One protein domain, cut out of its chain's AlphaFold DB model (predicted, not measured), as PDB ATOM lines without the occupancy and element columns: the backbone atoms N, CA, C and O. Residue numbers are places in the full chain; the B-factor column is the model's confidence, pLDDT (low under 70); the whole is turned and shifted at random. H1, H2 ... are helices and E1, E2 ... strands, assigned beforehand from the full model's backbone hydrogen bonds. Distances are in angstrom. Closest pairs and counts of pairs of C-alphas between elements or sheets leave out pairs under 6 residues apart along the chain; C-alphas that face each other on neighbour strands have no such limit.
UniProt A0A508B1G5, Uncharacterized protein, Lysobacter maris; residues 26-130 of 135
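This is residues 26 to 130 of the 135 residues of an uncharacterized protein of Lysobacter maris (UniProt A0A508B1G5). A twisted sheet of four strands has two helices, H1 and H2, packed on one face, in two layers. The strands form an antiparallel meander, E1 E2 E3 E4, each the neighbour of the one before. The printed part has 105 residues with two named helices, then four strands; it is mixed, compact (radius of gyration of the C-alphas 13.2 A), spanning 39 by 29 by 23 A.

Find C-alpha 34 at (-18.267, 14.714, 42.396); H1 runs to 41, then H2, 55 to 65, 16.1 A. Next come E1, 84 to 87, E2, 90 to 100, 29.9 A, E3, 103 to 113, 30.5 A, and E4, 119 to 129, ending at (-12.099, 14.775, 28.204).

Look for N 85 and O 92, 2.8 A, between E1 and E2; N 93 and O 109, 2.8 A, between E2 and E3; N 108 and O 125, 2.9 A, between E3 and E4. H2 is over E3 and E4, height 8.1 A; its closest C-alphas to E4 are Gln 59 and Val 124, 5.5 A. H1 is on the sheet; its closest C-alphas to E2 are Trp 35 and Leu 97, 5.3 A. Every O i to N i+4 pair is within hydrogen-bond range in H1, 5 of 7 in H2.

The printed part has no cut. Links H1 to H2 and H2 to E1 are long. Residues 26 to 32 and 79 to 82 have pLDDT under 70.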
ATOM      1  N   SER A  26     -21.869   9.137  37.272       64.25
ATOM      2  CA  SER A  26     -21.271  10.230  38.049       64.25
ATOM      3  C   SER A  26     -19.939   9.765  38.642       64.25
ATOM      4  O   SER A  26     -19.871   8.628  39.107       64.25
ATOM      5  N   ASP A  27     -18.900  10.600  38.631       60.41
ATOM      6  CA  ASP A  27     -17.616  10.264  39.261       60.41
ATOM      7  C   ASP A  27     -17.826  10.015  40.765       60.41
ATOM      8  O   ASP A  27     -18.293  10.895  41.494       60.41
ATOM      9  N   VAL A  28     -17.522   8.796  41.224       54.06
ATOM     10  CA  VAL A  28     -17.615   8.377  42.633       54.06
ATOM     11  C   VAL A  28     -16.214   8.031  43.128       54.06
ATOM     12  O   VAL A  28     -15.863   6.869  43.312       54.06
ATOM     13  N   CYS A  29     -15.377   9.043  43.332       50.88
ATOM     14  CA  CYS A  29     -14.108   8.871  44.038       50.88
ATOM     15  C   CYS A  29     -14.311   9.138  45.543       50.88
ATOM     16  O   CYS A  29     -13.707  10.048  46.093       50.88
ATOM     17  N   GLY A  30     -15.198   8.386  46.214       52.53
ATOM     18  CA  GLY A  30     -15.419   8.493  47.667       52.53
ATOM     19  C   GLY A  30     -16.883   8.440  48.127       52.53
ATOM     20  O   GLY A  30     -17.772   8.052  47.373       52.53
ATOM     21  N   CYS A  31     -17.117   8.824  49.391       58.56
ATOM     22  CA  CYS A  31     -18.414   8.778  50.090       58.56
ATOM     23  C   CYS A  31     -19.514   9.673  49.479       58.56
ATOM     24  O   CYS A  31     -20.663   9.582  49.907       58.56
ATOM     25  N   ALA A  32     -19.179  10.530  48.510       67.38
ATOM     26  CA  ALA A  32     -20.113  11.412  47.820       67.38
ATOM     27  C   ALA A  32     -19.719  11.565  46.336       67.38
ATOM     28  O   ALA A  32     -18.528  11.528  46.013       67.38
ATOM     29  N   PRO A  33     -20.689  11.717  45.419       77.00
ATOM     30  CA  PRO A  33     -20.401  11.909  44.003       77.00
ATOM     31  C   PRO A  33     -19.850  13.320  43.728       77.00
ATOM     32  O   PRO A  33     -20.289  14.286  44.353       77.00
ATOM     33  N   ALA A  34     -18.955  13.460  42.747       82.31
ATOM     34  CA  ALA A  34     -18.267  14.714  42.396       82.31
ATOM     35  C   ALA A  34     -19.207  15.920  42.190       82.31
ATOM     36  O   ALA A  34     -18.896  17.047  42.580       82.31
ATOM     37  N   TRP A  35     -20.391  15.685  41.613       84.81
ATOM     38  CA  TRP A  35     -21.395  16.730  41.404       84.81
ATOM     39  C   TRP A  35     -21.952  17.306  42.708       84.81
ATOM     40  O   TRP A  35     -22.307  18.480  42.745       84.81
ATOM     41  N   SER A  36     -22.019  16.507  43.776       85.62
ATOM     42  CA  SER A  36     -22.555  16.962  45.059       85.62
ATOM     43  C   SER A  36     -21.597  17.927  45.755       85.62
ATOM     44  O   SER A  36     -22.042  18.969  46.227       85.62
ATOM     45  N   SER A  37     -20.289  17.650  45.726       85.06
ATOM     46  CA  SER A  37     -19.259  18.568  46.228       85.06
ATOM     47  C   SER A  37     -19.284  19.888  45.465       85.06
ATOM     48  O   SER A  37     -19.376  20.948  46.076       85.06
ATOM     49  N   LEU A  38     -19.341  19.825  44.128       85.44
ATOM     50  CA  LEU A  38     -19.442  21.030  43.309       85.44
ATOM     51  C   LEU A  38     -20.710  21.835  43.625       85.44
ATOM     52  O   LEU A  38     -20.656  23.058  43.706       85.44
ATOM     53  N   ALA A  39     -21.856  21.171  43.801       88.50
ATOM     54  CA  ALA A  39     -23.100  21.844  44.159       88.50
ATOM     55  C   ALA A  39     -22.987  22.561  45.515       88.50
ATOM     56  O   ALA A  39     -23.433  23.701  45.632       88.50
ATOM     57  N   VAL A  40     -22.353  21.933  46.512       87.81
ATOM     58  CA  VAL A  40     -22.104  22.538  47.828       87.81
ATOM     59  C   VAL A  40     -21.201  23.765  47.709       87.81
ATOM     60  O   VAL A  40     -21.581  24.830  48.195       87.81
ATOM     61  N   ASP A  41     -20.072  23.653  47.011       87.56
ATOM     62  CA  ASP A  41     -19.120  24.759  46.845       87.56
ATOM     63  C   ASP A  41     -19.723  25.935  46.065       87.56
ATOM     64  O   ASP A  41     -19.506  27.102  46.390       87.56
ATOM     65  N   LEU A  42     -20.558  25.640  45.066       88.62
ATOM     66  CA  LEU A  42     -21.313  26.644  44.315       88.62
ATOM     67  C   LEU A  42     -22.496  27.236  45.107       88.62
ATOM     68  O   LEU A  42     -23.147  28.183  44.645       88.62
ATOM     69  N   GLY A  43     -22.791  26.707  46.299       89.44
ATOM     70  CA  GLY A  43     -23.920  27.123  47.126       89.44
ATOM     71  C   GLY A  43     -25.265  26.853  46.449       89.44
ATOM     72  O   GLY A  43     -26.153  27.710  46.466       89.44
ATOM     73  N   LEU A  44     -25.391  25.702  45.789       88.81
ATOM     74  CA  LEU A  44     -26.610  25.211  45.161       88.81
ATOM     75  C   LEU A  44     -27.298  24.230  46.116       88.81
ATOM     76  O   LEU A  44     -26.887  23.084  46.276       88.81
ATOM     77  N   GLN A  45     -28.356  24.709  46.762       79.25
ATOM     78  CA  GLN A  45     -29.282  23.893  47.545       79.25
ATOM     79  C   GLN A  45     -30.347  23.376  46.555       79.25
ATOM     80  O   GLN A  45     -30.710  24.112  45.644       79.25
ATOM     81  N   ASP A  46     -30.787  22.119  46.655       81.19
ATOM     82  CA  ASP A  46     -31.772  21.464  45.754       81.19
ATOM     83  C   ASP A  46     -31.250  20.823  44.450       81.19
ATOM     84  O   ASP A  46     -32.014  20.532  43.526       81.19
ATOM     85  N   VAL A  47     -29.958  20.505  44.369       84.06
ATOM     86  CA  VAL A  47     -29.428  19.679  43.271       84.06
ATOM     87  C   VAL A  47     -29.624  18.202  43.621       84.06
ATOM     88  O   VAL A  47     -28.929  17.660  44.474       84.06
ATOM     89  N   ALA A  48     -30.593  17.543  42.981       84.31
ATOM     90  CA  ALA A  48     -30.900  16.130  43.239       84.31
ATOM     91  C   ALA A  48     -30.000  15.146  42.467       84.31
ATOM     92  O   ALA A  48     -29.894  13.978  42.843       84.31
ATOM     93  N   SER A  49     -29.371  15.593  41.376       85.12
ATOM     94  CA  SER A  49     -28.482  14.773  40.550       85.12
ATOM     95  C   SER A  49     -27.519  15.630  39.727       85.12
ATOM     96  O   SER A  49     -27.695  16.844  39.604       85.12
ATOM     97  N   ALA A  50     -26.524  14.992  39.106       83.44
ATOM     98  CA  ALA A  50     -25.581  15.669  38.218       83.44
ATOM     99  C   ALA A  50     -26.283  16.384  37.048       83.44
ATOM    100  O   ALA A  50     -25.849  17.447  36.620       83.44
ATOM    101  N   GLU A  51     -27.386  15.833  36.538       85.69
ATOM    102  CA  GLU A  51     -28.155  16.382  35.414       85.69
ATOM    103  C   GLU A  51     -28.839  17.713  35.753       85.69
ATOM    104  O   GLU A  51     -29.105  18.510  34.854       85.69
ATOM    105  N   ALA A  52     -29.095  17.977  37.038       87.38
ATOM    106  CA  ALA A  52     -29.633  19.255  37.498       87.38
ATOM    107  C   ALA A  52     -28.582  20.384  37.473       87.38
ATOM    108  O   ALA A  52     -28.941  21.565  37.422       87.38
ATOM    109  N   LEU A  53     -27.287  20.047  37.443       87.62
ATOM    110  CA  LEU A  53     -26.213  21.006  37.191       87.62
ATOM    111  C   LEU A  53     -26.143  21.304  35.697       87.62
ATOM    112  O   LEU A  53     -25.306  20.772  34.981       87.62
ATOM    113  N   THR A  54     -27.044  22.151  35.208       92.50
ATOM    114  CA  THR A  54     -26.976  22.633  33.825       92.50
ATOM    115  C   THR A  54     -25.841  23.645  33.659       92.50
ATOM    116  O   THR A  54     -25.457  24.315  34.616       92.50
ATOM    117  N   LEU A  55     -25.351  23.837  32.426       92.25
ATOM    118  CA  LEU A  55     -24.331  24.855  32.138       92.25
ATOM    119  C   LEU A  55     -24.752  26.250  32.631       92.25
ATOM    120  O   LEU A  55     -23.939  26.968  33.201       92.25
ATOM    121  N   ALA A  56     -26.024  26.611  32.445       91.94
ATOM    122  CA  ALA A  56     -26.556  27.899  32.881       91.94
ATOM    123  C   ALA A  56     -26.559  28.029  34.413       91.94
ATOM    124  O   ALA A  56     -26.156  29.064  34.936       91.94
ATOM    125  N   THR A  57     -26.956  26.973  35.132       92.56
ATOM    126  CA  THR A  57     -26.938  26.948  36.603       92.56
ATOM    127  C   THR A  57     -25.515  27.074  37.140       92.56
ATOM    128  O   THR A  57     -25.264  27.854  38.057       92.56
ATOM    129  N   VAL A  58     -24.573  26.333  36.548       92.62
ATOM    130  CA  VAL A  58     -23.162  26.351  36.947       92.62
ATOM    131  C   VAL A  58     -22.528  27.711  36.641       92.62
ATOM    132  O   VAL A  58     -21.857  28.262  37.509       92.62
ATOM    133  N   GLN A  59     -22.784  28.292  35.462       95.38
ATOM    134  CA  GLN A  59     -22.329  29.643  35.116       95.38
ATOM    135  C   GLN A  59     -22.860  30.677  36.116       95.38
ATOM    136  O   GLN A  59     -22.072  31.405  36.709       95.38
ATOM    137  N   ALA A  60     -24.173  30.695  36.364       92.94
ATOM    138  CA  ALA A  60     -24.789  31.669  37.263       92.94
ATOM    139  C   ALA A  60     -24.271  31.555  38.708       92.94
ATOM    140  O   ALA A  60     -24.154  32.556  39.416       92.94
ATOM    141  N   ALA A  61     -23.958  30.341  39.165       92.56
ATOM    142  CA  ALA A  61     -23.349  30.142  40.471       92.56
ATOM    143  C   ALA A  61     -21.882  30.594  40.496       92.56
ATOM    144  O   ALA A  61     -21.467  31.258  41.447       92.56
ATOM    145  N   ALA A  62     -21.119  30.301  39.441       92.94
ATOM    146  CA  ALA A  62     -19.735  30.737  39.307       92.94
ATOM    147  C   ALA A  62     -19.626  32.271  39.237       92.94
ATOM    148  O   ALA A  62     -18.745  32.842  39.871       92.94
ATOM    149  N   ASP A  63     -20.570  32.967  38.593       93.94
ATOM    150  CA  ASP A  63     -20.604  34.438  38.506       93.94
ATOM    151  C   ASP A  63     -20.605  35.137  39.879       93.94
ATOM    152  O   ASP A  63     -20.152  36.276  40.002       93.94
ATOM    153  N   ARG A  64     -21.009  34.445  40.956       93.62
ATOM    154  CA  ARG A  64     -20.941  34.949  42.342       93.62
ATOM    155  C   ARG A  64     -19.511  35.192  42.839       93.62
ATOM    156  O   ARG A  64     -19.328  35.794  43.899       93.62
ATOM    157  N   TYR A  65     -18.500  34.695  42.130       93.31
ATOM    158  CA  TYR A  65     -17.092  34.942  42.432       93.31
ATOM    159  C   TYR A  65     -16.563  36.242  41.811       93.31
ATOM    160  O   TYR A  65     -15.480  36.688  42.190       93.31
ATOM    161  N   ALA A  66     -17.312  36.882  40.907       94.81
ATOM    162  CA  ALA A  66     -16.908  38.154  40.322       94.81
ATOM    163  C   ALA A  66     -16.662  39.219  41.410       94.81
ATOM    164  O   ALA A  66     -17.407  39.346  42.382       94.81
ATOM    165  N   GLY A  67     -15.573  39.971  41.261       94.25
ATOM    166  CA  GLY A  67     -15.122  41.001  42.195       94.25
ATOM    167  C   GLY A  67     -14.353  40.485  43.417       94.25
ATOM    168  O   GLY A  67     -13.738  41.293  44.122       94.25
ATOM    169  N   LYS A  68     -14.331  39.171  43.678       94.81
ATOM    170  CA  LYS A  68     -13.554  38.575  44.778       94.81
ATOM    171  C   LYS A  68     -12.064  38.467  44.416       94.81
ATOM    172  O   LYS A  68     -11.738  38.371  43.231       94.81
ATOM    173  N   PRO A  69     -11.149  38.499  45.403       95.44
ATOM    174  CA  PRO A  69      -9.753  38.143  45.163       95.44
ATOM    175  C   PRO A  69      -9.650  36.681  44.709       95.44
ATOM    176  O   PRO A  69     -10.386  35.822  45.195       95.44
ATOM    177  N   LEU A  70      -8.749  36.404  43.769       94.44
ATOM    178  CA  LEU A  70      -8.508  35.048  43.296       94.44
ATOM    179  C   LEU A  70      -7.599  34.293  44.274       94.44
ATOM    180  O   LEU A  70      -6.392  34.528  44.329       94.44
ATOM    181  N   HIS A  71      -8.172  33.318  44.973       91.94
ATOM    182  CA  HIS A  71      -7.434  32.322  45.745       91.94
ATOM    183  C   HIS A  71      -7.883  30.927  45.317       91.94
ATOM    184  O   HIS A  71      -9.063  30.607  45.405       91.94
ATOM    185  N   LEU A  72      -6.949  30.082  44.860       89.62
ATOM    186  CA  LEU A  72      -7.289  28.739  44.364       89.62
ATOM    187  C   LEU A  72      -8.000  27.873  45.412       89.62
ATOM    188  O   LEU A  72      -8.815  27.043  45.038       89.62
ATOM    189  N   ALA A  73      -7.695  28.072  46.698       87.38
ATOM    190  CA  ALA A  73      -8.319  27.339  47.799       87.38
ATOM    191  C   ALA A  73      -9.799  27.703  48.021       87.38
ATOM    192  O   ALA A  73     -10.510  26.936  48.657       87.38
ATOM    193  N   ASP A  74     -10.247  28.849  47.497       88.50
ATOM    194  CA  ASP A  74     -11.631  29.315  47.615       88.50
ATOM    195  C   ASP A  74     -12.475  28.933  46.384       88.50
ATOM    196  O   ASP A  74     -13.690  29.154  46.369       88.50
ATOM    197  N   LEU A  75     -11.843  28.416  45.323       89.69
ATOM    198  CA  LEU A  75     -12.539  28.022  44.101       89.69
ATOM    199  C   LEU A  75     -13.195  26.644  44.266       89.69
ATOM    200  O   LEU A  75     -12.634  25.794  44.956       89.69
ATOM    201  N   PRO A  76     -14.344  26.402  43.606       87.62
ATOM    202  CA  PRO A  76     -15.045  25.130  43.715       87.62
ATOM    203  C   PRO A  76     -14.180  23.948  43.287       87.62
ATOM    204  O   PRO A  76     -13.545  23.994  42.225       87.62
ATOM    205  N   ASP A  77     -14.226  22.872  44.067       82.00
ATOM    206  CA  ASP A  77     -13.515  21.630  43.802       82.00
ATOM    207  C   ASP A  77     -14.495  20.445  43.757       82.00
ATOM    208  O   ASP A  77     -15.404  20.290  44.570       82.00
ATOM    209  N   THR A  78     -14.307  19.550  42.791       72.12
ATOM    210  CA  THR A  78     -15.054  18.289  42.717       72.12
ATOM    211  C   THR A  78     -14.475  17.206  43.634       72.12
ATOM    212  O   THR A  78     -15.010  16.099  43.677       72.12
ATOM    213  N   GLY A  79     -13.378  17.485  44.352       63.06
ATOM    214  CA  GLY A  79     -12.691  16.541  45.245       63.06
ATOM    215  C   GLY A  79     -11.900  15.456  44.503       63.06
ATOM    216  O   GLY A  79     -11.275  14.592  45.116       63.06
ATOM    217  N   SER A  80     -11.898  15.501  43.171       54.41
ATOM    218  CA  SER A  80     -11.198  14.582  42.276       54.41
ATOM    219  C   SER A  80      -9.819  15.142  41.891       54.41
ATOM    220  O   SER A  80      -9.554  15.412  40.719       54.41
ATOM    221  N   GLY A  81      -8.939  15.346  42.878       53.34
ATOM    222  CA  GLY A  81      -7.591  15.901  42.671       53.34
ATOM    223  C   GLY A  81      -7.572  17.401  42.343       53.34
ATOM    224  O   GLY A  81      -8.591  18.066  42.457       53.34
ATOM    225  N   LYS A  82      -6.398  17.943  41.965       56.97
ATOM    226  CA  LYS A  82      -6.191  19.375  41.647       56.97
ATOM    227  C   LYS A  82      -7.063  19.814  40.460       56.97
ATOM    228  O   LYS A  82      -6.593  19.836  39.325       56.97
ATOM    229  N   SER A  83      -8.320  20.146  40.725       78.88
ATOM    230  CA  SER A  83      -9.294  20.601  39.734       78.88
ATOM    231  C   SER A  83      -8.941  21.984  39.202       78.88
ATOM    232  O   SER A  83      -9.162  22.244  38.027       78.88
ATOM    233  N   CYS A  84      -8.318  22.843  40.012       89.50
ATOM    234  CA  CYS A  84      -7.948  24.203  39.632       89.50
ATOM    235  C   CYS A  84      -6.432  24.414  39.511       89.50
ATOM    236  O   CYS A  84      -5.648  23.985  40.361       89.50
ATOM    237  N   VAL A  85      -6.019  25.149  38.477       91.25
ATOM    238  CA  VAL A  85      -4.634  25.577  38.239       91.25
ATOM    239  C   VAL A  85      -4.566  27.074  37.951       91.25
ATOM    240  O   VAL A  85      -5.455  27.638  37.311       91.25
ATOM    241  N   THR A  86      -3.493  27.727  38.398       92.06
ATOM    242  CA  THR A  86      -3.198  29.110  38.006       92.06
ATOM    243  C   THR A  86      -2.785  29.151  36.538       92.06
ATOM    244  O   THR A  86      -1.965  28.349  36.092       92.06
ATOM    245  N   VAL A  87      -3.315  30.122  35.804       92.38
ATOM    246  CA  VAL A  87      -2.902  30.465  34.439       92.38
ATOM    247  C   VAL A  87      -2.432  31.919  34.401       92.38
ATOM    248  O   VAL A  87      -2.618  32.665  35.359       92.38
ATOM    249  N   SER A  88      -1.810  32.342  33.300       88.31
ATOM    250  CA  SER A  88      -1.194  33.674  33.179       88.31
ATOM    251  C   SER A  88      -2.140  34.843  33.486       88.31
ATOM    252  O   SER A  88      -1.683  35.888  33.938       88.31
ATOM    253  N   THR A  89      -3.442  34.673  33.254       89.44
ATOM    254  CA  THR A  89      -4.465  35.713  33.429       89.44
ATOM    255  C   THR A  89      -5.497  35.385  34.513       89.44
ATOM    256  O   THR A  89      -6.537  36.041  34.566       89.44
ATOM    257  N   GLY A  90      -5.237  34.386  35.366       94.81
ATOM    258  CA  GLY A  90      -6.124  34.018  36.470       94.81
ATOM    259  C   GLY A  90      -6.060  32.533  36.827       94.81
ATOM    260  O   GLY A  90      -4.993  32.020  37.160       94.81
ATOM    261  N   ALA A  91      -7.190  31.824  36.778       95.12
ATOM    262  CA  ALA A  91      -7.254  30.391  37.075       95.12
ATOM    263  C   ALA A  91      -8.156  29.629  36.102       95.12
ATOM    264  O   ALA A  91      -9.116  30.170  35.558       95.12
ATOM    265  N   ARG A  92      -7.865  28.341  35.929       94.12
ATOM    266  CA  ARG A  92      -8.698  27.397  35.188       94.12
ATOM    267  C   ARG A  92      -9.037  26.221  36.086       94.12
ATOM    268  O   ARG A  92      -8.128  25.590  36.616       94.12
ATOM    269  N   CYS A  93     -10.323  25.928  36.215       92.88
ATOM    270  CA  CYS A  93     -10.842  24.787  36.952       92.88
ATOM    271  C   CYS A  93     -11.499  23.776  36.013       92.88
ATOM    272  O   CYS A  93     -12.255  24.145  35.117       92.88
ATOM    273  N   GLU A  94     -11.221  22.499  36.233       91.69
ATOM    274  CA  GLU A  94     -11.784  21.358  35.525       91.69
ATOM    275  C   GLU A  94     -12.647  20.547  36.489       91.69
ATOM    276  O   GLU A  94     -12.150  19.798  37.329       91.69
ATOM    277  N   TRP A  95     -13.959  20.692  36.354       90.12
ATOM    278  CA  TRP A  95     -14.947  19.999  37.166       90.12
ATOM    279  C   TRP A  95     -15.462  18.781  36.407       90.12
ATOM    280  O   TRP A  95     -16.395  18.871  35.604       90.12
ATOM    281  N   LYS A  96     -14.825  17.633  36.637       87.94
ATOM    282  CA  LYS A  96     -15.213  16.341  36.056       87.94
ATOM    283  C   LYS A  96     -16.339  15.758  36.902       87.94
ATOM    284  O   LYS A  96     -16.139  15.440  38.068       87.94
ATOM    285  N   LEU A  97     -17.542  15.693  36.335       85.81
ATOM    286  CA  LEU A  97     -18.738  15.259  37.068       85.81
ATOM    287  C   LEU A  97     -19.193  13.867  36.657       85.81
ATOM    288  O   LEU A  97     -19.800  13.152  37.455       85.81
ATOM    289  N   TRP A  98     -18.915  13.492  35.411       85.19
ATOM    290  CA  TRP A  98     -19.288  12.206  34.859       85.19
ATOM    291  C   TRP A  98     -18.074  11.499  34.279       85.19
ATOM    292  O   TRP A  98     -17.291  12.083  33.529       85.19
ATOM    293  N   HIS A  99     -18.035  10.196  34.500       81.44
ATOM    294  CA  HIS A  99     -17.044   9.286  33.983       81.44
ATOM    295  C   HIS A  99     -17.680   8.254  33.063       81.44
ATOM    296  O   HIS A  99     -18.776   7.741  33.295       81.44
ATOM    297  N   ARG A 100     -16.965   7.929  31.999       82.44
ATOM    298  CA  ARG A 100     -17.178   6.734  31.197       82.44
ATOM    299  C   ARG A 100     -15.790   6.312  30.747       82.44
ATOM    300  O   ARG A 100     -15.342   6.863  29.744       82.44
ATOM    301  N   PRO A 101     -15.120   5.374  31.439       78.88
ATOM    302  CA  PRO A 101     -13.749   5.012  31.113       78.88
ATOM    303  C   PRO A 101     -13.621   4.736  29.610       78.88
ATOM    304  O   PRO A 101     -14.449   3.997  29.066       78.88
ATOM    305  N   PRO A 102     -12.644   5.331  28.911       80.50
ATOM    306  CA  PRO A 102     -11.521   6.148  29.404       80.50
ATOM    307  C   PRO A 102     -11.775   7.673  29.463       80.50
ATOM    308  O   PRO A 102     -10.847   8.454  29.642       80.50
ATOM    309  N   SER A 103     -13.006   8.113  29.241       85.50
ATOM    310  CA  SER A 103     -13.402   9.515  29.122       85.50
ATOM    311  C   SER A 103     -14.058  10.071  30.389       85.50
ATOM    312  O   SER A 103     -14.655   9.348  31.184       85.50
ATOM    313  N   ALA A 104     -14.027  11.391  30.525       87.62
ATOM    314  CA  ALA A 104     -14.819  12.141  31.492       87.62
ATOM    315  C   ALA A 104     -15.578  13.268  30.779       87.62
ATOM    316  O   ALA A 104     -15.191  13.704  29.698       87.62
ATOM    317  N   LYS A 105     -16.652  13.773  31.377       89.12
ATOM    318  CA  LYS A 105     -17.303  15.015  30.945       89.12
ATOM    319  C   LYS A 105     -17.734  15.840  32.149       89.12
ATOM    320  O   LYS A 105     -17.830  15.334  33.267       89.12
ATOM    321  N   GLY A 106     -17.991  17.118  31.917       91.44
ATOM    322  CA  GLY A 106     -18.229  18.078  32.984       91.44
ATOM    323  C   GLY A 106     -18.063  19.504  32.492       91.44
ATOM    324  O   GLY A 106     -18.488  19.824  31.379       91.44
ATOM    325  N   TYR A 107     -17.426  20.337  33.308       93.19
ATOM    326  CA  TYR A 107     -17.280  21.763  33.047       93.19
ATOM    327  C   TYR A 107     -15.836  22.232  33.168       93.19
ATOM    328  O   TYR A 107     -15.092  21.775  34.031       93.19
ATOM    329  N   VAL A 108     -15.463  23.182  32.319       94.06
ATOM    330  CA  VAL A 108     -14.246  23.980  32.468       94.06
ATOM    331  C   VAL A 108     -14.668  25.397  32.812       94.06
ATOM    332  O   VAL A 108     -15.431  26.003  32.059       94.06
ATOM    333  N   ALA A 109     -14.177  25.904  33.937       95.00
ATOM    334  CA  ALA A 109     -14.391  27.270  34.385       95.00
ATOM    335  C   ALA A 109     -13.085  28.062  34.312       95.00
ATOM    336  O   ALA A 109     -12.083  27.696  34.922       95.00
ATOM    337  N   GLU A 110     -13.105  29.156  33.563       96.00
ATOM    338  CA  GLU A 110     -11.987  30.080  33.422       96.00
ATOM    339  C   GLU A 110     -12.301  31.361  34.189       96.00
ATOM    340  O   GLU A 110     -13.268  32.059  33.884       96.00
ATOM    341  N   PHE A 111     -11.477  31.661  35.187       96.00
ATOM    342  CA  PHE A 111     -11.553  32.855  36.015       96.00
ATOM    343  C   PHE A 111     -10.478  33.822  35.535       96.00
ATOM    344  O   PHE A 111      -9.290  33.559  35.716       96.00
ATOM    345  N   ALA A 112     -10.879  34.933  34.921       96.88
ATOM    346  CA  ALA A 112      -9.956  35.996  34.539       96.88
ATOM    347  C   ALA A 112      -9.823  37.013  35.671       96.88
ATOM    348  O   ALA A 112     -10.818  37.348  36.320       96.88
ATOM    349  N   THR A 113      -8.618  37.536  35.875       97.25
ATOM    350  CA  THR A 113      -8.339  38.555  36.891       97.25
ATOM    351  C   THR A 113      -7.839  39.864  36.302       97.25
ATOM    352  O   THR A 113      -7.190  39.887  35.257       97.25
ATOM    353  N   ASP A 114      -8.100  40.964  37.002       95.69
ATOM    354  CA  ASP A 114      -7.422  42.239  36.767       95.69
ATOM    355  C   ASP A 114      -5.991  42.251  37.358       95.69
ATOM    356  O   ASP A 114      -5.596  41.314  38.060       95.69
ATOM    357  N   PRO A 115      -5.194  43.315  37.123       95.56
ATOM    358  CA  PRO A 115      -3.856  43.445  37.707       95.56
ATOM    359  C   PRO A 115      -3.817  43.508  39.242       95.56
ATOM    360  O   PRO A 115      -2.746  43.368  39.824       95.56
ATOM    361  N   THR A 116      -4.956  43.730  39.908       94.75
ATOM    362  CA  THR A 116      -5.063  43.699  41.377       94.75
ATOM    363  C   THR A 116      -5.327  42.290  41.916       94.75
ATOM    364  O   THR A 116      -5.370  42.097  43.130       94.75
ATOM    365  N   GLY A 117      -5.489  41.301  41.028       93.75
ATOM    366  CA  GLY A 117      -5.778  39.913  41.377       93.75
ATOM    367  C   GLY A 117      -7.253  39.651  41.689       93.75
ATOM    368  O   GLY A 117      -7.568  38.632  42.306       93.75
ATOM    369  N   ARG A 118      -8.167  40.547  41.295       96.62
ATOM    370  CA  ARG A 118      -9.615  40.356  41.468       96.62
ATOM    371  C   ARG A 118     -10.238  39.744  40.233       96.62
ATOM    372  O   ARG A 118      -9.888  40.109  39.116       96.62
ATOM    373  N   ILE A 119     -11.192  38.845  40.439       96.94
ATOM    374  CA  ILE A 119     -11.900  38.157  39.360       96.94
ATOM    375  C   ILE A 119     -12.799  39.158  38.625       96.94
ATOM    376  O   ILE A 119     -13.692  39.752  39.227       96.94
ATOM    377  N   THR A 120     -12.583  39.341  37.325       96.81
ATOM    378  CA  THR A 120     -13.341  40.289  36.487       96.81
ATOM    379  C   THR A 120     -14.356  39.610  35.588       96.81
ATOM    380  O   THR A 120     -15.404  40.183  35.298       96.81
ATOM    381  N   SER A 121     -14.063  38.394  35.143       95.25
ATOM    382  CA  SER A 121     -14.974  37.616  34.313       95.25
ATOM    383  C   SER A 121     -14.776  36.135  34.551       95.25
ATOM    384  O   SER A 121     -13.659  35.692  34.826       95.25
ATOM    385  N   ILE A 122     -15.862  35.384  34.417       96.38
ATOM    386  CA  ILE A 122     -15.880  33.944  34.614       96.38
ATOM    387  C   ILE A 122     -16.584  33.332  33.418       96.38
ATOM    388  O   ILE A 122     -17.666  33.772  33.030       96.38
ATOM    389  N   ARG A 123     -15.967  32.326  32.807       96.81
ATOM    390  CA  ARG A 123     -16.550  31.608  31.677       96.81
ATOM    391  C   ARG A 123     -16.579  30.131  31.989       96.81
ATOM    392  O   ARG A 123     -15.533  29.514  32.150       96.81
ATOM    393  N   VAL A 124     -17.774  29.568  32.025       96.00
ATOM    394  CA  VAL A 124     -17.993  28.136  32.160       96.00
ATOM    395  C   VAL A 124     -18.349  27.569  30.792       96.00
ATOM    396  O   VAL A 124     -19.144  28.137  30.044       96.00
ATOM    397  N   SER A 125     -17.760  26.431  30.449       96.19
ATOM    398  CA  SER A 125     -18.076  25.689  29.230       96.19
ATOM    399  C   SER A 125     -18.207  24.204  29.532       96.19
ATOM    400  O   SER A 125     -17.527  23.680  30.412       96.19
ATOM    401  N   ALA A 126     -19.105  23.518  28.826       93.94
ATOM    402  CA  ALA A 126     -19.175  22.064  28.894       93.94
ATOM    403  C   ALA A 126     -17.969  21.460  28.162       93.94
ATOM    404  O   ALA A 126     -17.619  21.911  27.070       93.94
ATOM    405  N   HIS A 127     -17.356  20.432  28.741       92.62
ATOM    406  CA  HIS A 127     -16.188  19.780  28.160       92.62
ATOM    407  C   HIS A 127     -16.277  18.258  28.280       92.62
ATOM    408  O   HIS A 127     -16.844  17.728  29.239       92.62
ATOM    409  N   ILE A 128     -15.719  17.560  27.289       91.12
ATOM    410  CA  ILE A 128     -15.545  16.108  27.290       91.12
ATOM    411  C   ILE A 128     -14.049  15.841  27.163       91.12
ATOM    412  O   ILE A 128     -13.459  16.113  26.123       91.12
ATOM    413  N   TRP A 129     -13.460  15.287  28.217       88.81
ATOM    414  CA  TRP A 129     -12.099  14.775  28.204       88.81
ATOM    415  C   TRP A 129     -12.132  13.361  27.637       88.81
ATOM    416  O   TRP A 129     -12.595  12.426  28.292       88.81
ATOM    417  N   THR A 130     -11.665  13.186  26.411       86.69
ATOM    418  CA  THR A 130     -11.287  11.863  25.911       86.69
ATOM    419  C   THR A 130      -9.896  11.523  26.442       86.69
ATOM    420  O   THR A 130      -9.140  12.451  26.729       86.69
TER     421      THR A 130